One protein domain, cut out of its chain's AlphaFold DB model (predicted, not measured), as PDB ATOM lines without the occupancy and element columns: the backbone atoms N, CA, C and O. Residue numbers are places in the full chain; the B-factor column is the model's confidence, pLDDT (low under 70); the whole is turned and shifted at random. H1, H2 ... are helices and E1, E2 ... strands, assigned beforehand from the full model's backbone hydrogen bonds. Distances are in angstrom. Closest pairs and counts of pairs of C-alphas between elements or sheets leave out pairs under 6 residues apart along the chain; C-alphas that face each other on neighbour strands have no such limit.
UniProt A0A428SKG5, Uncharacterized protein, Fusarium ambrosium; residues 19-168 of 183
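Overview. This is residues 19 to 168 of the 183 residues of an uncharacterized protein of Fusarium ambrosium (UniProt A0A428SKG5). A strongly twisted sheet of seven strands, with its two long strands E3 and E6 at the middle of the domain, has H1 packed on one face and H3 on the opposite face, while H4 runs along E6 and E7. From E7 the chain runs on into a small hairpin, E8 and E9, that packs on H3; short H2 lies near H1 and H4. The printed part has 150 residues, with four named helices and nine named strands; along the chain come four strands, E1 to E4, then helices H1 and H2, strand E5, helix H3, four strands, E6 to E9, and helix H4; the large sheet is branched at E3, which has E2, E4 and E6 as neighbours, and is mixed, the small one is antiparallel, and the class is mixed, helices and strands. It is compact, with a radius of gyration of the C-alphas of 14.6 A and spans of 42 by 30 by 28 A.

Arrangement. Start at E3, residues 38 to 45: E2, residues 31 to 35, and E4, residues 51 to 55, lie on one side of it, and E6, residues 117 to 124, on the other side. Within hydrogen-bond range are N 35 and O 38 at 2.8 A, N 42 and O 54 at 2.9 A, and N 43 and O 119 at 2.8 A. Edge strand E1, residues 23 to 26, begins the meander E1 to E4, each strand the antiparallel neighbour of the one before; N 24 and O 34 are 2.8 A apart. E5, residues 97 to 100, is parallel to E4, with N 53 and O 97 at 2.8 A. E7, residues 128 to 131, forms a hairpin with E6, with N 122 and O 130 at 2.8 A. H1, residues 67 to 79, and H2, residues 83 to 86, make E4 to E5 a strand-helix-strand unit, parallel neighbours joined through helices, with a right-handed crossover. H1 is on the sheet at a height of 6.9 A; H3, residues 105 to 113, is on the opposite face at 7.1 A. H4, residues 153 to 166, lies over E6 and E7 and touches H1, about perpendicular at 75 degrees, the closest C-alphas being Val 72 and Ile 158, 6.9 A. In the hairpin E8, residues 134 to 137, and E9, residues 140 to 143, N 142 and O 135 are 2.8 A apart. In H1, H3 and H4 every O i to N i+4 pair is within range; H2 is too short for one.

Along the chain. Find C-alpha 23 at (157.834, 209.865, 166.579), where E1 begins. E3 measures 23.2 A, E6 21.8 A and H1 18.2 A; H4, 19.8 A, ends at C-alpha 166, (180.316, 215.090, 152.223).

Size, cuts and confidence. The C-alphas farthest apart, Glu 139 and Gly 168, are 44.9 A apart. The printed part has no cut; E4 to H1 is a long link. Look for pLDDT under 70 at residues 146 to 151.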
ATOM      1  N   PHE A  19     163.672 207.477 176.087       87.88
ATOM      2  CA  PHE A  19     163.646 207.646 174.632       87.88
ATOM      3  C   PHE A  19     164.410 208.891 174.191       87.88
ATOM      4  O   PHE A  19     164.308 209.947 174.810       87.88
ATOM      5  N   ASP A  20     165.097 208.788 173.055       87.88
ATOM      6  CA  ASP A  20     165.884 209.895 172.504       87.88
ATOM      7  C   ASP A  20     165.029 210.924 171.749       87.88
ATOM      8  O   ASP A  20     165.370 212.105 171.693       87.88
ATOM      9  N   GLN A  21     163.936 210.483 171.114       89.50
ATOM     10  CA  GLN A  21     163.120 211.292 170.202       89.50
ATOM     11  C   GLN A  21     161.634 210.917 170.272       89.50
ATOM     12  O   GLN A  21     161.265 209.823 170.695       89.50
ATOM     13  N   VAL A  22     160.779 211.834 169.811       93.19
ATOM     14  CA  VAL A  22     159.336 211.608 169.633       93.19
ATOM     15  C   VAL A  22     159.068 211.263 168.170       93.19
ATOM     16  O   VAL A  22     159.434 212.040 167.295       93.19
ATOM     17  N   LEU A  23     158.411 210.132 167.898       95.06
ATOM     18  CA  LEU A  23     157.834 209.865 166.579       95.06
ATOM     19  C   LEU A  23     156.489 210.594 166.472       95.06
ATOM     20  O   LEU A  23     155.551 210.300 167.216       95.06
ATOM     21  N   TRP A  24     156.403 211.548 165.556       95.00
ATOM     22  CA  TRP A  24     155.193 212.303 165.278       95.00
ATOM     23  C   TRP A  24     154.205 211.445 164.490       95.00
ATOM     24  O   TRP A  24     154.556 210.820 163.487       95.00
ATOM     25  N   LEU A  25     152.964 211.407 164.985       94.88
ATOM     26  CA  LEU A  25     151.850 210.704 164.359       94.88
ATOM     27  C   LEU A  25     150.763 211.710 163.979       94.88
ATOM     28  O   LEU A  25     150.358 212.520 164.817       94.88
ATOM     29  N   PHE A  26     150.268 211.643 162.746       93.19
ATOM     30  CA  PHE A  26     149.298 212.588 162.202       93.19
ATOM     31  C   PHE A  26     147.934 211.947 161.917       93.19
ATOM     32  O   PHE A  26     147.833 210.822 161.426       93.19
ATOM     33  N   GLY A  27     146.867 212.700 162.193       92.50
ATOM     34  CA  GLY A  27     145.491 212.313 161.885       92.50
ATOM     35  C   GLY A  27     144.941 211.156 162.729       92.50
ATOM     36  O   GLY A  27     145.603 210.602 163.607       92.50
ATOM     37  N   ASN A  28     143.691 210.782 162.446       92.44
ATOM     38  CA  ASN A  28     143.011 209.677 163.135       92.44
ATOM     39  C   ASN A  28     143.634 208.317 162.795       92.44
ATOM     40  O   ASN A  28     143.594 207.399 163.607       92.44
ATOM     41  N   GLN A  29     144.219 208.215 161.604       93.00
ATOM     42  CA  GLN A  29     144.933 207.053 161.090       93.00
ATOM     43  C   GLN A  29     146.328 206.897 161.710       93.00
ATOM     44  O   GLN A  29     146.965 205.869 161.513       93.00
ATOM     45  N   GLN A  30     146.796 207.895 162.472       95.12
ATOM     46  CA  GLN A  30     148.093 207.875 163.145       95.12
ATOM     47  C   GLN A  30     149.254 207.617 162.165       95.12
ATOM     48  O   GLN A  30     150.096 206.745 162.392       95.12
ATOM     49  N   TYR A  31     149.276 208.375 161.064       96.62
ATOM     50  CA  TYR A  31     150.333 208.323 160.057       96.62
ATOM     51  C   TYR A  31     151.674 208.725 160.656       96.62
ATOM     52  O   TYR A  31     151.761 209.770 161.292       96.62
ATOM     53  N   ALA A  32     152.706 207.909 160.466       96.56
ATOM     54  CA  ALA A  32     154.058 208.227 160.896       96.56
ATOM     55  C   ALA A  32     154.653 209.301 159.977       96.56
ATOM     56  O   ALA A  32     154.673 209.130 158.760       96.56
ATOM     57  N   THR A  33     155.130 210.403 160.558       96.19
ATOM     58  CA  THR A  33     155.601 211.564 159.791       96.19
ATOM     59  C   THR A  33     157.099 211.816 159.979       96.19
ATOM     60  O   THR A  33     157.894 211.613 159.062       96.19
ATOM     61  N   GLU A  34     157.507 212.230 161.177       95.69
ATOM     62  CA  GLU A  34     158.880 212.635 161.504       95.69
ATOM     63  C   GLU A  34     159.308 212.075 162.864       95.69
ATOM     64  O   GLU A  34     158.485 211.877 163.753       95.69
ATOM     65  N   ALA A  35     160.605 211.848 163.056       93.75
ATOM     66  CA  ALA A  35     161.193 211.495 164.345       93.75
ATOM     67  C   ALA A  35     161.957 212.708 164.893       93.75
ATOM     68  O   ALA A  35     163.046 213.045 164.424       93.75
ATOM     69  N   GLY A  36     161.371 213.399 165.868       91.31
ATOM     70  CA  GLY A  36     161.895 214.663 166.372       91.31
ATOM     71  C   GLY A  36     161.877 215.735 165.286       91.31
ATOM     72  O   GLY A  36     160.819 216.062 164.763       91.31
ATOM     73  N   ALA A  37     163.048 216.275 164.952       90.81
ATOM     74  CA  ALA A  37     163.240 217.241 163.864       90.81
ATOM     75  C   ALA A  37     163.845 216.599 162.596       90.81
ATOM     76  O   ALA A  37     164.547 217.260 161.833       90.81
ATOM     77  N   SER A  38     163.673 215.286 162.421       95.31
ATOM     78  CA  SER A  38     164.249 214.506 161.321       95.31
ATOM     79  C   SER A  38     163.163 213.740 160.573       95.31
ATOM     80  O   SER A  38     162.227 213.222 161.183       95.31
ATOM     81  N   ASN A  39     163.304 213.612 159.252       97.56
ATOM     82  CA  ASN A  39     162.408 212.764 158.466       97.56
ATOM     83  C   ASN A  39     162.584 211.296 158.862       97.56
ATOM     84  O   ASN A  39     163.681 210.886 159.244       97.56
ATOM     85  N   PHE A  40     161.516 210.509 158.772       97.62
ATOM     86  CA  PHE A  40     161.500 209.122 159.224       97.62
ATOM     87  C   PHE A  40     161.355 208.153 158.051       97.62
ATOM     88  O   PHE A  40     160.520 208.349 157.169       97.62
ATOM     89  N   PHE A  41     162.168 207.101 158.071       98.19
ATOM     90  CA  PHE A  41     162.211 206.060 157.060       98.19
ATOM     91  C   PHE A  41     162.034 204.682 157.688       98.19
ATOM     92  O   PHE A  41     162.555 204.403 158.772       98.19
ATOM     93  N   VAL A  42     161.362 203.803 156.952       97.62
ATOM     94  CA  VAL A  42     161.237 202.380 157.267       97.62
ATOM     95  C   VAL A  42     161.680 201.558 156.066       97.62
ATOM     96  O   VAL A  42     161.330 201.873 154.933       97.62
ATOM     97  N   VAL A  43     162.436 200.496 156.323       97.81
ATOM     98  CA  VAL A  43     162.698 199.433 155.358       97.81
ATOM     99  C   VAL A  43     161.868 198.226 155.754       97.81
ATOM    100  O   VAL A  43     161.962 197.743 156.887       97.81
ATOM    101  N   TRP A  44     161.067 197.715 154.829       97.25
ATOM    102  CA  TRP A  44     160.322 196.477 155.031       97.25
ATOM    103  C   TRP A  44     160.269 195.645 153.761       97.25
ATOM    104  O   TRP A  44     160.489 196.133 152.650       97.25
ATOM    105  N   ARG A  45     159.917 194.375 153.937       97.94
ATOM    106  CA  ARG A  45     159.541 193.478 152.854       97.94
ATOM    107  C   ARG A  45     158.045 193.617 152.551       97.94
ATOM    108  O   ARG A  45     157.219 193.630 153.470       97.94
ATOM    109  N   THR A  46     157.679 193.714 151.278       97.75
ATOM    110  CA  THR A  46     156.279 193.679 150.835       97.75
ATOM    111  C   THR A  46     155.722 192.260 150.941       97.75
ATOM    112  O   THR A  46     156.464 191.296 151.154       97.75
ATOM    113  N   LYS A  47     154.404 192.098 150.792       96.19
ATOM    114  CA  LYS A  47     153.764 190.770 150.819       96.19
ATOM    115  C   LYS A  47     154.148 189.921 149.601       96.19
ATOM    116  O   LYS A  47     154.143 188.699 149.675       96.19
ATOM    117  N   GLU A  48     154.551 190.572 148.517       96.25
ATOM    118  CA  GLU A  48     155.043 189.975 147.274       96.25
ATOM    119  C   GLU A  48     156.541 189.626 147.347       96.25
ATOM    120  O   GLU A  48     157.069 188.989 146.440       96.25
ATOM    121  N   GLY A  49     157.227 190.023 148.426       95.25
ATOM    122  CA  GLY A  49     158.621 189.681 148.697       95.25
ATOM    123  C   GLY A  49     159.646 190.751 148.318       95.25
ATOM    124  O   GLY A  49     160.816 190.575 148.656       95.25
ATOM    125  N   GLY A  50     159.241 191.854 147.680       96.75
ATOM    126  CA  GLY A  50     160.132 192.976 147.354       96.75
ATOM    127  C   GLY A  50     160.547 193.775 148.591       96.75
ATOM    128  O   GLY A  50     159.923 193.650 149.643       96.75
ATOM    129  N   LEU A  51     161.587 194.603 148.484       97.75
ATOM    130  CA  LEU A  51     162.029 195.488 149.565       97.75
ATOM    131  C   LEU A  51     161.757 196.950 149.227       97.75
ATOM    132  O   LEU A  51     162.106 197.436 148.148       97.75
ATOM    133  N   GLU A  52     161.153 197.650 150.179       98.56
ATOM    134  CA  GLU A  52     160.786 199.054 150.038       98.56
ATOM    135  C   GLU A  52     161.491 199.912 151.083       98.56
ATOM    136  O   GLU A  52     161.582 199.530 152.250       98.56
ATOM    137  N   LEU A  53     161.945 201.091 150.656       98.62
ATOM    138  CA  LEU A  53     162.297 202.205 151.524       98.62
ATOM    139  C   LEU A  53     161.122 203.179 151.552       98.62
ATOM    140  O   LEU A  53     160.888 203.902 150.581       98.62
ATOM    141  N   VAL A  54     160.402 203.213 152.666       98.62
ATOM    142  CA  VAL A  54     159.169 203.985 152.812       98.62
ATOM    143  C   VAL A  54     159.399 205.214 153.679       98.62
ATOM    144  O   VAL A  54     160.018 205.137 154.739       98.62
ATOM    145  N   THR A  55     158.893 206.356 153.223       98.50
ATOM    146  CA  THR A  55     158.885 207.633 153.952       98.50
ATOM    147  C   THR A  55     157.577 208.367 153.686       98.50
ATOM    148  O   THR A  55     156.961 208.183 152.635       98.50
ATOM    149  N   ALA A  56     157.184 209.250 154.610       97.62
ATOM    150  CA  ALA A  56     155.986 210.067 154.462       97.62
ATOM    151  C   ALA A  56     156.066 210.908 153.179       97.62
ATOM    152  O   ALA A  56     157.140 211.420 152.830       97.62
ATOM    153  N   GLY A  57     154.942 211.011 152.467       95.94
ATOM    154  CA  GLY A  57     154.826 211.807 151.246       95.94
ATOM    155  C   GLY A  57     154.820 213.310 151.539       95.94
ATOM    156  O   GLY A  57     154.543 213.741 152.654       95.94
ATOM    157  N   LEU A  58     155.118 214.123 150.523       95.25
ATOM    158  CA  LEU A  58     155.127 215.589 150.649       95.25
ATOM    159  C   LEU A  58     153.771 216.235 150.325       95.25
ATOM    160  O   LEU A  58     153.535 217.394 150.663       95.25
ATOM    161  N   GLU A  59     152.862 215.490 149.692       88.88
ATOM    162  CA  GLU A  59     151.610 216.022 149.136       88.88
ATOM    163  C   GLU A  59     150.700 216.656 150.197       88.88
ATOM    164  O   GLU A  59     150.075 217.690 149.951       88.88
ATOM    165  N   ASN A  60     150.661 216.077 151.399       87.25
ATOM    166  CA  ASN A  60     149.819 216.545 152.500       87.25
ATOM    167  C   ASN A  60     150.456 217.679 153.332       87.25
ATOM    168  O   ASN A  60     149.795 218.218 154.220       87.25
ATOM    169  N   LYS A  61     151.715 218.058 153.046       89.94
ATOM    170  CA  LYS A  61     152.479 219.110 153.744       89.94
ATOM    171  C   LYS A  61     152.564 218.920 155.266       89.94
ATOM    172  O   LYS A  61     152.594 219.896 156.014       89.94
ATOM    173  N   THR A  62     152.587 217.669 155.726       89.25
ATOM    174  CA  THR A  62     152.685 217.324 157.158       89.25
ATOM    175  C   THR A  62     154.121 217.145 157.650       89.25
ATOM    176  O   THR A  62     154.328 217.031 158.857       89.25
ATOM    177  N   ILE A  63     155.100 217.145 156.740       94.00
ATOM    178  CA  ILE A  63     156.529 216.985 157.035       94.00
ATOM    179  C   ILE A  63     157.366 218.075 156.379       94.00
ATOM    180  O   ILE A  63     156.952 218.681 155.388       94.00
ATOM    181  N   LEU A  64     158.574 218.295 156.899       93.44
ATOM    182  CA  LEU A  64     159.552 219.158 156.249       93.44
ATOM    183  C   LEU A  64     160.213 218.445 155.064       93.44
ATOM    184  O   LEU A  64     160.615 217.283 155.149       93.44
ATOM    185  N   GLU A  65     160.403 219.181 153.970       94.62
ATOM    186  CA  GLU A  65     161.136 218.741 152.775       94.62
ATOM    187  C   GLU A  65     162.655 218.721 153.035       94.62
ATOM    188  O   GLU A  65     163.419 219.546 152.531       94.62
ATOM    189  N   GLY A  66     163.111 217.798 153.884       95.94
ATOM    190  CA  GLY A  66     164.502 217.739 154.318       95.94
ATOM    191  C   GLY A  66     165.484 217.468 153.175       95.94
ATOM    192  O   GLY A  66     165.314 216.537 152.385       95.94
ATOM    193  N   ILE A  67     166.584 218.229 153.130       95.31
ATOM    194  CA  ILE A  67     167.667 218.013 152.154       95.31
ATOM    195  C   ILE A  67     168.255 216.605 152.302       95.31
ATOM    196  O   ILE A  67     168.440 215.919 151.304       95.31
ATOM    197  N   THR A  68     168.498 216.141 153.534       96.12
ATOM    198  CA  THR A  68     169.027 214.790 153.772       96.12
ATOM    199  C   THR A  68     168.047 213.709 153.316       96.12
ATOM    200  O   THR A  68     168.476 212.769 152.658       96.12
ATOM    201  N   ARG A  69     166.739 213.869 153.567       97.69
ATOM    202  CA  ARG A  69     165.688 212.974 153.044       97.69
ATOM    203  C   ARG A  69     165.752 212.882 151.524       97.69
ATOM    204  O   ARG A  69     165.803 211.783 150.980       97.69
ATOM    205  N   ARG A  70     165.791 214.033 150.843       97.31
ATOM    206  CA  ARG A  70     165.917 214.084 149.382       97.31
ATOM    207  C   ARG A  70     167.185 213.368 148.911       97.31
ATOM    208  O   ARG A  70     167.116 212.546 148.006       97.31
ATOM    209  N   SER A  71     168.320 213.616 149.563       97.31
ATOM    210  CA  SER A  71     169.583 212.954 149.235       97.31
ATOM    211  C   SER A  71     169.528 211.432 149.403       97.31
ATOM    212  O   SER A  71     170.067 210.715 148.565       97.31
ATOM    213  N   VAL A  72     168.861 210.919 150.441       98.06
ATOM    214  CA  VAL A  72     168.654 209.471 150.619       98.06
ATOM    215  C   VAL A  72     167.889 208.885 149.431       98.06
ATOM    216  O   VAL A  72     168.345 207.915 148.831       98.06
ATOM    217  N   ILE A  73     166.766 209.503 149.060       98.44
ATOM    218  CA  ILE A  73     165.913 209.054 147.951       98.44
ATOM    219  C   ILE A  73     166.677 209.075 146.622       98.44
ATOM    220  O   ILE A  73     166.657 208.094 145.878       98.44
ATOM    221  N   GLU A  74     167.382 210.170 146.330       98.25
ATOM    222  CA  GLU A  74     168.173 210.307 145.104       98.25
ATOM    223  C   GLU A  74     169.293 209.257 145.025       98.25
ATOM    224  O   GLU A  74     169.483 208.656 143.968       98.25
ATOM    225  N   LEU A  75     170.000 208.981 146.128       97.94
ATOM    226  CA  LEU A  75     171.069 207.976 146.145       97.94
ATOM    227  C   LEU A  75     170.541 206.557 145.957       97.94
ATOM    228  O   LEU A  75     171.119 205.802 145.178       97.94
ATOM    229  N   VAL A  76     169.455 206.201 146.646       98.19
ATOM    230  CA  VAL A  76     168.832 204.877 146.514       98.19
ATOM    231  C   VAL A  76     168.376 204.649 145.076       98.19
ATOM    232  O   VAL A  76     168.715 203.629 144.478       98.19
ATOM    233  N   ASN A  77     167.695 205.630 144.479       98.25
ATOM    234  CA  ASN A  77     167.248 205.537 143.091       98.25
ATOM    235  C   ASN A  77     168.413 205.478 142.095       98.25
ATOM    236  O   ASN A  77     168.357 204.703 141.143       98.25
ATOM    237  N   ALA A  78     169.470 206.266 142.300       97.31
ATOM    238  CA  ALA A  78     170.612 206.307 141.389       97.31
ATOM    239  C   ALA A  78     171.480 205.040 141.434       97.31
ATOM    240  O   ALA A  78     172.167 204.742 140.462       97.31
ATOM    241  N   ARG A  79     171.463 204.305 142.550       96.75
ATOM    242  CA  ARG A  79     172.291 203.106 142.758       96.75
ATOM    243  C   ARG A  79     171.521 201.799 142.593       96.75
ATOM    244  O   ARG A  79     172.123 200.739 142.705       96.75
ATOM    245  N   LYS A  80     170.211 201.838 142.327       95.00
ATOM    246  CA  LYS A  80     169.349 200.641 142.270       95.00
ATOM    247  C   LYS A  80     169.850 199.554 141.301       95.00
ATOM    248  O   LYS A  80     169.689 198.376 141.590       95.00
ATOM    249  N   ASP A  81     170.489 199.958 140.201       94.94
ATOM    250  CA  ASP A  81     170.977 199.057 139.145       94.94
ATOM    251  C   ASP A  81     172.473 198.700 139.302       94.94
ATOM    252  O   ASP A  81     173.017 197.927 138.514       94.94
ATOM    253  N   ASP A  82     173.154 199.241 140.320       94.44
ATOM    254  CA  ASP A  82     174.565 198.976 140.612       94.44
ATOM    255  C   ASP A  82     174.705 198.053 141.827       94.44
ATOM    256  O   ASP A  82     174.778 198.503 142.970       94.44
ATOM    257  N   ALA A  83     174.787 196.746 141.579       90.00
ATOM    258  CA  ALA A  83     174.910 195.740 142.634       90.00
ATOM    259  C   ALA A  83     176.127 195.954 143.558       90.00
ATOM    260  O   ALA A  83     176.060 195.603 144.735       90.00
ATOM    261  N   GLN A  84     177.225 196.548 143.067       90.94
ATOM    262  CA  GLN A  84     178.412 196.789 143.896       90.94
ATOM    263  C   GLN A  84     178.167 197.878 144.940       90.94
ATOM    264  O   GLN A  84     178.708 197.805 146.044       90.94
ATOM    265  N   SER A  85     177.311 198.852 144.622       94.94
ATOM    266  CA  SER A  85     176.918 199.890 145.569       94.94
ATOM    267  C   SER A  85     176.187 199.329 146.790       94.94
ATOM    268  O   SER A  85     176.260 199.952 147.843       94.94
ATOM    269  N   TRP A  86     175.530 198.166 146.691       97.00
ATOM    270  CA  TRP A  86     174.716 197.562 147.759       97.00
ATOM    271  C   TRP A  86     175.493 196.617 148.682       97.00
ATOM    272  O   TRP A  86     174.943 195.646 149.192       97.00
ATOM    273  N   THR A  87     176.775 196.893 148.917       95.31
ATOM    274  CA  THR A  87     177.615 196.105 149.830       95.31
ATOM    275  C   THR A  87     178.054 196.950 151.021       95.31
ATOM    276  O   THR A  87     178.607 198.034 150.843       95.31
ATOM    277  N   VAL A  88     177.855 196.447 152.240       92.62
ATOM    278  CA  VAL A  88     178.344 197.067 153.483       92.62
ATOM    279  C   VAL A  88     178.868 195.988 154.420       92.62
ATOM    280  O   VAL A  88     178.233 194.955 154.587       92.62
ATOM    281  N   ASP A  89     180.054 196.197 154.993       89.56
ATOM    282  CA  ASP A  89     180.680 195.281 155.961       89.56
ATOM    283  C   ASP A  89     180.741 193.802 155.515       89.56
ATOM    284  O   ASP A  89     180.677 192.878 156.325       89.56
ATOM    285  N   GLY A  90     180.880 193.565 154.205       88.56
ATOM    286  CA  GLY A  90     180.914 192.221 153.612       88.56
ATOM    287  C   GLY A  90     179.542 191.562 153.419       88.56
ATOM    288  O   GLY A  90     179.479 190.437 152.924       88.56
ATOM    289  N   THR A  91     178.458 192.256 153.761       90.94
ATOM    290  CA  THR A  91     177.077 191.858 153.486       90.94
ATOM    291  C   THR A  91     176.603 192.488 152.177       90.94
ATOM    292  O   THR A  91     176.669 193.706 152.010       90.94
ATOM    293  N   ASN A  92     176.087 191.662 151.261       94.75
ATOM    294  CA  ASN A  92     175.399 192.126 150.056       94.75
ATOM    295  C   ASN A  92     173.911 192.319 150.360       94.75
ATOM    296  O   ASN A  92     173.260 191.394 150.849       94.75
ATOM    297  N   LEU A  93     173.378 193.495 150.049       95.19
ATOM    298  CA  LEU A  93     171.978 193.852 150.246       95.19
ATOM    299  C   LEU A  93     171.213 193.824 148.923       95.19
ATOM    300  O   LEU A  93     171.752 194.113 147.856       95.19
ATOM    301  N   GLU A  94     169.925 193.506 149.003       95.81
ATOM    302  CA  GLU A  94     169.007 193.665 147.878       95.81
ATOM    303  C   GLU A  94     168.704 195.168 147.669       95.81
ATOM    304  O   GLU A  94     168.487 195.877 148.662       95.81
ATOM    305  N   PRO A  95     168.659 195.673 146.420       97.12
ATOM    306  CA  PRO A  95     168.253 197.048 146.144       97.12
ATOM    307  C   PRO A  95     166.840 197.372 146.638       97.12
ATOM    308  O   PRO A  95     165.931 196.545 146.562       97.12
ATOM    309  N   LEU A  96     166.646 198.604 147.110       97.88
ATOM    310  CA  LEU A  96     165.362 199.084 147.628       97.88
ATOM    311  C   LEU A  96     164.548 199.813 146.555       97.88
ATOM    312  O   LEU A  96     165.087 200.607 145.782       97.88
ATOM    313  N   THR A  97     163.228 199.629 146.586       98.44
ATOM    314  CA  THR A  97     162.276 200.498 145.880       98.44
ATOM    315  C   THR A  97     161.861 201.647 146.794       98.44
ATOM    316  O   THR A  97     161.377 201.411 147.898       98.44
ATOM    317  N   VAL A  98     162.038 202.900 146.370       98.62
ATOM    318  CA  VAL A  98     161.577 204.052 147.161       98.62
ATOM    319  C   VAL A  98     160.066 204.214 147.022       98.62
ATOM    320  O   VAL A  98     159.551 204.262 145.905       98.62
ATOM    321  N   VAL A  99     159.373 204.370 148.151       98.50
ATOM    322  CA  VAL A  99     157.938 204.666 148.195       98.50
ATOM    323  C   VAL A  99     157.686 205.878 149.093       98.50
ATOM    324  O   VAL A  99     157.868 205.830 150.308       98.50
ATOM    325  N   GLU A 100     157.241 206.975 148.488       98.44
ATOM    326  CA  GLU A 100     156.835 208.191 149.198       98.44
ATOM    327  C   GLU A 100     155.310 208.196 149.352       98.44
ATOM    328  O   GLU A 100     154.589 208.499 148.402       98.44
ATOM    329  N   ARG A 101     154.801 207.829 150.533       97.75
ATOM    330  CA  ARG A 101     153.358 207.785 150.820       97.75
ATOM    331  C   ARG A 101     153.077 207.936 152.306       97.75
ATOM    332  O   ARG A 101     153.953 207.708 153.130       97.75
ATOM    333  N   ASP A 102     151.834 208.241 152.652       96.81
ATOM    334  CA  ASP A 102     151.386 208.112 154.036       96.81
ATOM    335  C   ASP A 102     151.366 206.631 154.448       96.81
ATOM    336  O   ASP A 102     150.907 205.762 153.699       96.81
ATOM    337  N   PHE A 103     151.886 206.346 155.642       97.25
ATOM    338  CA  PHE A 103     151.888 205.018 156.250       97.25
ATOM    339  C   PHE A 103     151.684 205.138 157.760       97.25
ATOM    340  O   PHE A 103     152.188 206.055 158.406       97.25
ATOM    341  N   SER A 104     150.869 204.257 158.323       97.00
ATOM    342  CA  SER A 104     150.442 204.319 159.721       97.00
ATOM    343  C   SER A 104     151.371 203.557 160.661       97.00
ATOM    344  O   SER A 104     152.058 202.612 160.273       97.00
ATOM    345  N   ILE A 105     151.342 203.920 161.946       95.75
ATOM    346  CA  ILE A 105     151.983 203.111 162.992       95.75
ATOM    347  C   ILE A 105     151.422 201.681 163.039       95.75
ATOM    348  O   ILE A 105     152.145 200.749 163.384       95.75
ATOM    349  N   ASP A 106     150.157 201.488 162.662       95.19
ATOM    350  CA  ASP A 106     149.537 200.165 162.612       95.19
ATOM    351  C   ASP A 106     150.083 199.317 161.453       95.19
ATOM    352  O   ASP A 106     150.339 198.134 161.662       95.19
ATOM    353  N   GLU A 107     150.391 199.907 160.290       97.06
ATOM    354  CA  GLU A 107     151.123 199.211 159.215       97.06
ATOM    355  C   GLU A 107     152.525 198.788 159.670       97.06
ATOM    356  O   GLU A 107     152.942 197.657 159.424       97.06
ATOM    357  N   ILE A 108     153.249 199.656 160.392       95.62
ATOM    358  CA  ILE A 108     154.561 199.295 160.955       95.62
ATOM    359  C   ILE A 108     154.402 198.093 161.896       95.62
ATOM    360  O   ILE A 108     155.147 197.119 161.790       95.62
ATOM    361  N   ARG A 109     153.401 198.113 162.784       93.81
ATOM    362  CA  ARG A 109     153.114 197.005 163.711       93.81
ATOM    363  C   ARG A 109     152.751 195.712 162.983       93.81
ATOM    364  O   ARG A 109     153.216 194.652 163.395       93.81
ATOM    365  N   GLU A 110     151.969 195.794 161.910       95.44
ATOM    366  CA  GLU A 110     151.657 194.654 161.043       95.44
ATOM    367  C   GLU A 110     152.940 194.069 160.443       95.44
ATOM    368  O   GLU A 110     153.165 192.865 160.538       95.44
ATOM    369  N   THR A 111     153.838 194.909 159.913       95.38
ATOM    370  CA  THR A 111     155.113 194.422 159.356       95.38
ATOM    371  C   THR A 111     155.987 193.731 160.408       95.38
ATOM    372  O   THR A 111     156.662 192.758 160.082       95.38
ATOM    373  N   VAL A 112     155.949 194.169 161.672       92.94
ATOM    374  CA  VAL A 112     156.651 193.492 162.778       92.94
ATOM    375  C   VAL A 112     156.010 192.144 163.088       92.94
ATOM    376  O   VAL A 112     156.714 191.141 163.185       92.94
ATOM    377  N   ALA A 113     154.682 192.107 163.215       93.00
ATOM    378  CA  ALA A 113     153.938 190.884 163.512       93.00
ATOM    379  C   ALA A 113     154.113 189.811 162.423       93.00
ATOM    380  O   ALA A 113     154.146 188.622 162.727       93.00
ATOM    381  N   GLU A 114     154.270 190.236 161.169       95.25
ATOM    382  CA  GLU A 114     154.495 189.361 160.015       95.25
ATOM    383  C   GLU A 114     155.984 189.065 159.749       95.25
ATOM    384  O   GLU A 114     156.304 188.361 158.794       95.25
ATOM    385  N   GLY A 115     156.910 189.594 160.562       93.75
ATOM    386  CA  GLY A 115     158.354 189.396 160.373       93.75
ATOM    387  C   GLY A 115     158.911 190.030 159.091       93.75
ATOM    388  O   GLY A 115     159.933 189.588 158.573       93.75
ATOM    389  N   ARG A 116     158.222 191.043 158.558       95.81
ATOM    390  CA  ARG A 116     158.573 191.756 157.323       95.81
ATOM    391  C   ARG A 116     159.297 193.075 157.556       95.81
ATOM    392  O   ARG A 116     159.925 193.572 156.625       95.81
ATOM    393  N   LEU A 117     159.197 193.671 158.745       95.38
ATOM    394  CA  LEU A 117     159.994 194.851 159.079       95.38
ATOM    395  C   LEU A 117     161.481 194.486 159.013       95.38
ATOM    396  O   LEU A 117     161.870 193.448 159.538       95.38
ATOM    397  N   VAL A 118     162.298 195.331 158.393       94.94
ATOM    398  CA  VAL A 118     163.746 195.118 158.290       94.94
ATOM    399  C   VAL A 118     164.465 196.100 159.202       94.94
ATOM    400  O   VAL A 118     165.108 195.695 160.166       94.94
ATOM    401  N   GLU A 119     164.298 197.398 158.955       94.62
ATOM    402  CA  GLU A 119     164.985 198.466 159.683       94.62
ATOM    403  C   GLU A 119     164.124 199.731 159.733       94.62
ATOM    404  O   GLU A 119     163.196 199.909 158.945       94.62
ATOM    405  N   ALA A 120     164.458 200.655 160.628       95.25
ATOM    406  CA  ALA A 120     163.929 202.012 160.614       95.25
ATOM    407  C   ALA A 120     165.041 203.000 160.974       95.25
ATOM    408  O   ALA A 120     165.944 202.675 161.750       95.25
ATOM    409  N   PHE A 121     164.993 204.209 160.424       95.75
ATOM    410  CA  PHE A 121     165.967 205.254 160.732       95.75
ATOM    411  C   PHE A 121     165.386 206.656 160.548       95.75
ATOM    412  O   PHE A 121     164.465 206.884 159.766       95.75
ATOM    413  N   ALA A 122     165.950 207.614 161.274       95.75
ATOM    414  CA  ALA A 122     165.701 209.031 161.084       95.75
ATOM    415  C   ALA A 122     166.808 209.645 160.215       95.75
ATOM    416  O   ALA A 122     167.979 209.278 160.346       95.75
ATOM    417  N   SER A 123     166.452 210.592 159.349       96.00
ATOM    418  CA  SER A 123     167.396 211.317 158.501       96.00
ATOM    419  C   SER A 123     167.352 212.815 158.786       96.00
ATOM    420  O   SER A 123     166.281 213.424 158.756       96.00
ATOM    421  N   GLY A 124     168.514 213.417 159.012       91.56
ATOM    422  CA  GLY A 124     168.620 214.834 159.339       91.56
ATOM    423  C   GLY A 124     170.050 215.340 159.223       91.56
ATOM    424  O   GLY A 124     171.006 214.570 159.277       91.56
ATOM    425  N   THR A 125     170.212 216.651 159.083       83.06
ATOM    426  CA  THR A 125     171.517 217.281 158.819       83.06
ATOM    427  C   THR A 125     172.533 217.078 159.941       83.06
ATOM    428  O   THR A 125     173.725 217.015 159.665       83.06
ATOM    429  N   ALA A 126     172.082 216.942 161.192       76.06
ATOM    430  CA  ALA A 126     172.966 216.807 162.350       76.06
ATOM    431  C   ALA A 126     173.703 215.456 162.419       76.06
ATOM    432  O   ALA A 126     174.830 215.404 162.903       76.06
ATOM    433  N   TYR A 127     173.088 214.368 161.941       72.38
ATOM    434  CA  TYR A 127     173.624 213.003 162.099       72.38
ATOM    435  C   TYR A 127     173.649 212.187 160.798       72.38
ATOM    436  O   TYR A 127     174.093 211.035 160.799       72.38
ATOM    437  N   PHE A 128     173.184 212.785 159.697       85.50
ATOM    438  CA  PHE A 128     172.822 212.166 158.421       85.50
ATOM    439  C   PHE A 128     171.763 211.076 158.564       85.50
ATOM    440  O   PHE A 128     170.629 211.289 158.149       85.50
ATOM    441  N   ILE A 129     172.116 209.952 159.187       94.44
ATOM    442  CA  ILE A 129     171.254 208.799 159.442       94.44
ATOM    443  C   ILE A 129     171.426 208.353 160.899       94.44
ATOM    444  O   ILE A 129     172.546 208.081 161.352       94.44
ATOM    445  N   ALA A 130     170.307 208.249 161.614       92.94
ATOM    446  CA  ALA A 130     170.217 207.746 162.978       92.94
ATOM    447  C   ALA A 130     169.309 206.498 163.014       92.94
ATOM    448  O   ALA A 130     168.102 206.629 162.803       92.94
ATOM    449  N   PRO A 131     169.853 205.293 163.259       92.69
ATOM    450  CA  PRO A 131     169.055 204.072 163.362       92.69
ATOM    451  C   PRO A 131     168.027 204.154 164.495       92.69
ATOM    452  O   PRO A 131     168.345 204.596 165.600       92.69
ATOM    453  N   VAL A 132     166.812 203.670 164.245       91.56
ATOM    454  CA  VAL A 132     165.750 203.549 165.248       91.56
ATOM    455  C   VAL A 132     165.704 202.107 165.736       91.56
ATOM    456  O   VAL A 132     165.564 201.174 164.956       91.56
ATOM    457  N   ARG A 133     165.834 201.921 167.052       86.38
ATOM    458  CA  ARG A 133     165.922 200.586 167.676       86.38
ATOM    459  C   ARG A 133     164.612 200.104 168.266       86.38
ATOM    460  O   ARG A 133     164.416 198.909 168.474       86.38
ATOM    461  N   HIS A 134     163.769 201.047 168.647       87.56
ATOM    462  CA  HIS A 134     162.578 200.783 169.424       87.56
ATOM    463  C   HIS A 134     161.614 201.945 169.239       87.56
ATOM    464  O   HIS A 134     162.027 203.105 169.281       87.56
ATOM    465  N   ILE A 135     160.348 201.623 169.006       91.69
ATOM    466  CA  ILE A 135     159.265 202.599 168.968       91.69
ATOM    467  C   ILE A 135     158.258 202.174 170.030       91.69
ATOM    468  O   ILE A 135     157.747 201.058 169.991       91.69
ATOM    469  N   ARG A 136     157.928 203.070 170.959       90.25
ATOM    470  CA  ARG A 136     156.814 202.865 171.890       90.25
ATOM    471  C   ARG A 136     155.590 203.612 171.400       90.25
ATOM    472  O   ARG A 136     155.616 204.830 171.236       90.25
ATOM    473  N   HIS A 137     154.498 202.881 171.211       90.19
ATOM    474  CA  HIS A 137     153.194 203.451 170.902       90.19
ATOM    475  C   HIS A 137     152.203 203.078 171.998       90.19
ATOM    476  O   HIS A 137     151.846 201.913 172.168       90.19
ATOM    477  N   ARG A 138     151.740 204.084 172.751       86.56
ATOM    478  CA  ARG A 138     150.943 203.878 173.974       86.56
ATOM    479  C   ARG A 138     151.715 202.978 174.956       86.56
ATOM    480  O   ARG A 138     152.846 203.301 175.293       86.56
ATOM    481  N   GLU A 139     151.118 201.867 175.382       83.12
ATOM    482  CA  GLU A 139     151.720 200.881 176.291       83.12
ATOM    483  C   GLU A 139     152.353 199.693 175.540       83.12
ATOM    484  O   GLU A 139     152.757 198.712 176.160       83.12
ATOM    485  N   ALA A 140     152.392 199.743 174.203       81.88
ATOM    486  CA  ALA A 140     152.911 198.669 173.369       81.88
ATOM    487  C   ALA A 140     154.252 199.056 172.742       81.88
ATOM    488  O   ALA A 140     154.415 200.129 172.154       81.88
ATOM    489  N   ASP A 141     155.192 198.125 172.831       83.25
ATOM    490  CA  ASP A 141     156.510 198.247 172.234       83.25
ATOM    491  C   ASP A 141     156.515 197.634 170.834       83.25
ATOM    492  O   ASP A 141     156.069 196.507 170.622       83.25
ATOM    493  N   VAL A 142     157.050 198.386 169.877       83.31
ATOM    494  CA  VAL A 142     157.341 197.942 168.518       83.31
ATOM    495  C   VAL A 142     158.850 197.756 168.433       83.31
ATOM    496  O   VAL A 142     159.622 198.715 168.322       83.31
ATOM    497  N   ALA A 143     159.275 196.502 168.560       79.25
ATOM    498  CA  ALA A 143     160.676 196.138 168.443       79.25
ATOM    499  C   ALA A 143     161.093 196.196 166.970       79.25
ATOM    500  O   ALA A 143     160.544 195.477 166.137       79.25
ATOM    501  N   ILE A 144     162.073 197.045 166.663       84.25
ATOM    502  CA  ILE A 144     162.705 197.057 165.345       84.25
ATOM    503  C   ILE A 144     163.740 195.925 165.334       84.25
ATOM    504  O   ILE A 144     164.550 195.855 166.271       84.25
ATOM    505  N   PRO A 145     163.714 195.017 164.339       79.69
ATOM    506  CA  PRO A 145     164.694 193.948 164.236       79.69
ATOM    507  C   PRO A 145     166.120 194.484 164.279       79.69
ATOM    508  O   PRO A 145     166.431 195.557 163.764       79.69
ATOM    509  N   ARG A 146     166.990 193.726 164.942       66.06
ATOM    510  CA  ARG A 146     168.416 194.020 165.011       66.06
ATOM    511  C   ARG A 146     169.151 192.965 164.214       66.06
ATOM    512  O   ARG A 146     169.094 191.791 164.573       66.06
ATOM    513  N   GLU A 147     169.890 193.387 163.200       62.31
ATOM    514  CA  GLU A 147     171.057 192.620 162.780       62.31
ATOM    515  C   GLU A 147     172.275 193.023 163.623       62.31
ATOM    516  O   GLU A 147     172.217 193.925 164.462       62.31
ATOM    517  N   LYS A 148     173.353 192.247 163.504       53.06
ATOM    518  CA  LYS A 148     174.496 192.257 164.420       53.06
ATOM    519  C   LYS A 148     175.161 193.642 164.480       53.06
ATOM    520  O   LYS A 148     175.936 193.989 163.601       53.06
ATOM    521  N   GLY A 149     174.923 194.389 165.559       61.03
ATOM    522  CA  GLY A 149     175.558 195.685 165.810       61.03
ATOM    523  C   GLY A 149     174.599 196.736 166.365       61.03
ATOM    524  O   GLY A 149     173.526 196.426 166.883       61.03
ATOM    525  N   ASP A 150     175.032 197.993 166.274       63.56
ATOM    526  CA  ASP A 150     174.316 199.166 166.778       63.56
ATOM    527  C   ASP A 150     173.427 199.856 165.719       63.56
ATOM    528  O   ASP A 150     172.588 200.693 166.082       63.56
ATOM    529  N   SER A 151     173.595 199.499 164.442       69.00
ATOM    530  CA  SER A 151     172.882 200.017 163.267       69.00
ATOM    531  C   SER A 151     172.521 198.878 162.319       69.00
ATOM    532  O   SER A 151     173.307 197.945 162.175       69.00
ATOM    533  N   GLY A 152     171.380 198.978 161.642       86.25
ATOM    534  CA  GLY A 152     171.071 198.075 160.538       86.25
ATOM    535  C   GLY A 152     171.908 198.370 159.283       86.25
ATOM    536  O   GLY A 152     172.486 199.459 159.153       86.25
ATOM    537  N   HIS A 153     172.026 197.383 158.393       93.19
ATOM    538  CA  HIS A 153     172.901 197.438 157.224       93.19
ATOM    539  C   HIS A 153     172.472 198.523 156.232       93.19
ATOM    540  O   HIS A 153     173.328 199.251 155.730       93.19
ATOM    541  N   TYR A 154     171.171 198.705 155.982       95.38
ATOM    542  CA  TYR A 154     170.705 199.753 155.067       95.38
ATOM    543  C   TYR A 154     170.988 201.149 155.620       95.38
ATOM    544  O   TYR A 154     171.507 202.010 154.904       95.38
ATOM    545  N   ALA A 155     170.711 201.370 156.907       94.50
ATOM    546  CA  ALA A 155     171.023 202.636 157.564       94.50
ATOM    547  C   ALA A 155     172.534 202.944 157.523       94.50
ATOM    548  O   ALA A 155     172.926 204.079 157.232       94.50
ATOM    549  N   ALA A 156     173.385 201.945 157.779       93.75
ATOM    550  CA  ALA A 156     174.840 202.083 157.727       93.75
ATOM    551  C   ALA A 156     175.344 202.387 156.308       93.75
ATOM    552  O   ALA A 156     176.128 203.320 156.119       93.75
ATOM    553  N   LEU A 157     174.846 201.656 155.311       95.62
ATOM    554  CA  LEU A 157     175.205 201.822 153.906       95.62
ATOM    555  C   LEU A 157     174.877 203.233 153.401       95.62
ATOM    556  O   LEU A 157     175.749 203.936 152.887       95.62
ATOM    557  N   ILE A 158     173.638 203.682 153.616       96.69
ATOM    558  CA  ILE A 158     173.173 205.011 153.193       96.69
ATOM    559  C   ILE A 158     173.969 206.112 153.909       96.69
ATOM    560  O   ILE A 158     174.367 207.103 153.288       96.69
ATOM    561  N   LYS A 159     174.261 205.935 155.205       95.69
ATOM    562  CA  LYS A 159     175.123 206.855 155.957       95.69
ATOM    563  C   LYS A 159     176.528 206.927 155.367       95.69
ATOM    564  O   LYS A 159     177.082 208.024 155.274       95.69
ATOM    565  N   GLY A 160     177.089 205.784 154.977       95.44
ATOM    566  CA  GLY A 160     178.383 205.680 154.308       95.44
ATOM    567  C   GLY A 160     178.398 206.465 153.003       95.44
ATOM    568  O   GLY A 160     179.227 207.357 152.842       95.44
ATOM    569  N   TRP A 161     177.409 206.244 152.133       96.81
ATOM    570  CA  TRP A 161     177.279 206.965 150.865       96.81
ATOM    571  C   TRP A 161     177.226 208.485 151.046       96.81
ATOM    572  O   TRP A 161     177.952 209.215 150.370       96.81
ATOM    573  N   LEU A 162     176.392 208.966 151.973       95.88
ATOM    574  CA  LEU A 162     176.288 210.394 152.284       95.88
ATOM    575  C   LEU A 162     177.614 210.941 152.820       95.88
ATOM    576  O   LEU A 162     178.074 211.993 152.380       95.88
ATOM    577  N   SER A 163     178.248 210.211 153.739       94.69
ATOM    578  CA  SER A 163     179.525 210.607 154.335       94.69
ATOM    579  C   SER A 163     180.633 210.678 153.286       94.69
ATOM    580  O   SER A 163     181.409 211.630 153.278       94.69
ATOM    581  N   ASP A 164     180.707 209.708 152.379       95.31
ATOM    582  CA  ASP A 164     181.712 209.685 151.319       95.31
ATOM    583  C   ASP A 164     181.581 210.881 150.385       95.31
ATOM    584  O   ASP A 164     182.596 211.426 149.958       95.31
ATOM    585  N   ILE A 165     180.353 211.319 150.109       94.94
ATOM    586  CA  ILE A 165     180.108 212.534 149.332       94.94
ATOM    587  C   ILE A 165     180.531 213.766 150.134       94.94
ATOM    588  O   ILE A 165     181.345 214.554 149.662       94.94
ATOM    589  N   VAL A 166     180.042 213.917 151.369       91.25
ATOM    590  CA  VAL A 166     180.316 215.090 152.223       91.25
ATOM    591  C   VAL A 166     181.812 215.300 152.462       91.25
ATOM    592  O   VAL A 166     182.285 216.433 152.428       91.25
ATOM    593  N   TYR A 167     182.565 214.221 152.672       92.38
ATOM    594  CA  TYR A 167     184.010 214.275 152.906       92.38
ATOM    595  C   TYR A 167     184.848 214.187 151.620       92.38
ATOM    596  O   TYR A 167     186.069 214.072 151.700       92.38
ATOM    597  N   GLY A 168     184.223 214.227 150.439       92.00
ATOM    598  CA  GLY A 168     184.921 214.268 149.152       92.00
ATOM    599  C   GLY A 168     185.637 212.973 148.752       92.00
ATOM    600  O   GLY A 168     186.499 213.004 147.876       92.00
TER     601      GLY A 168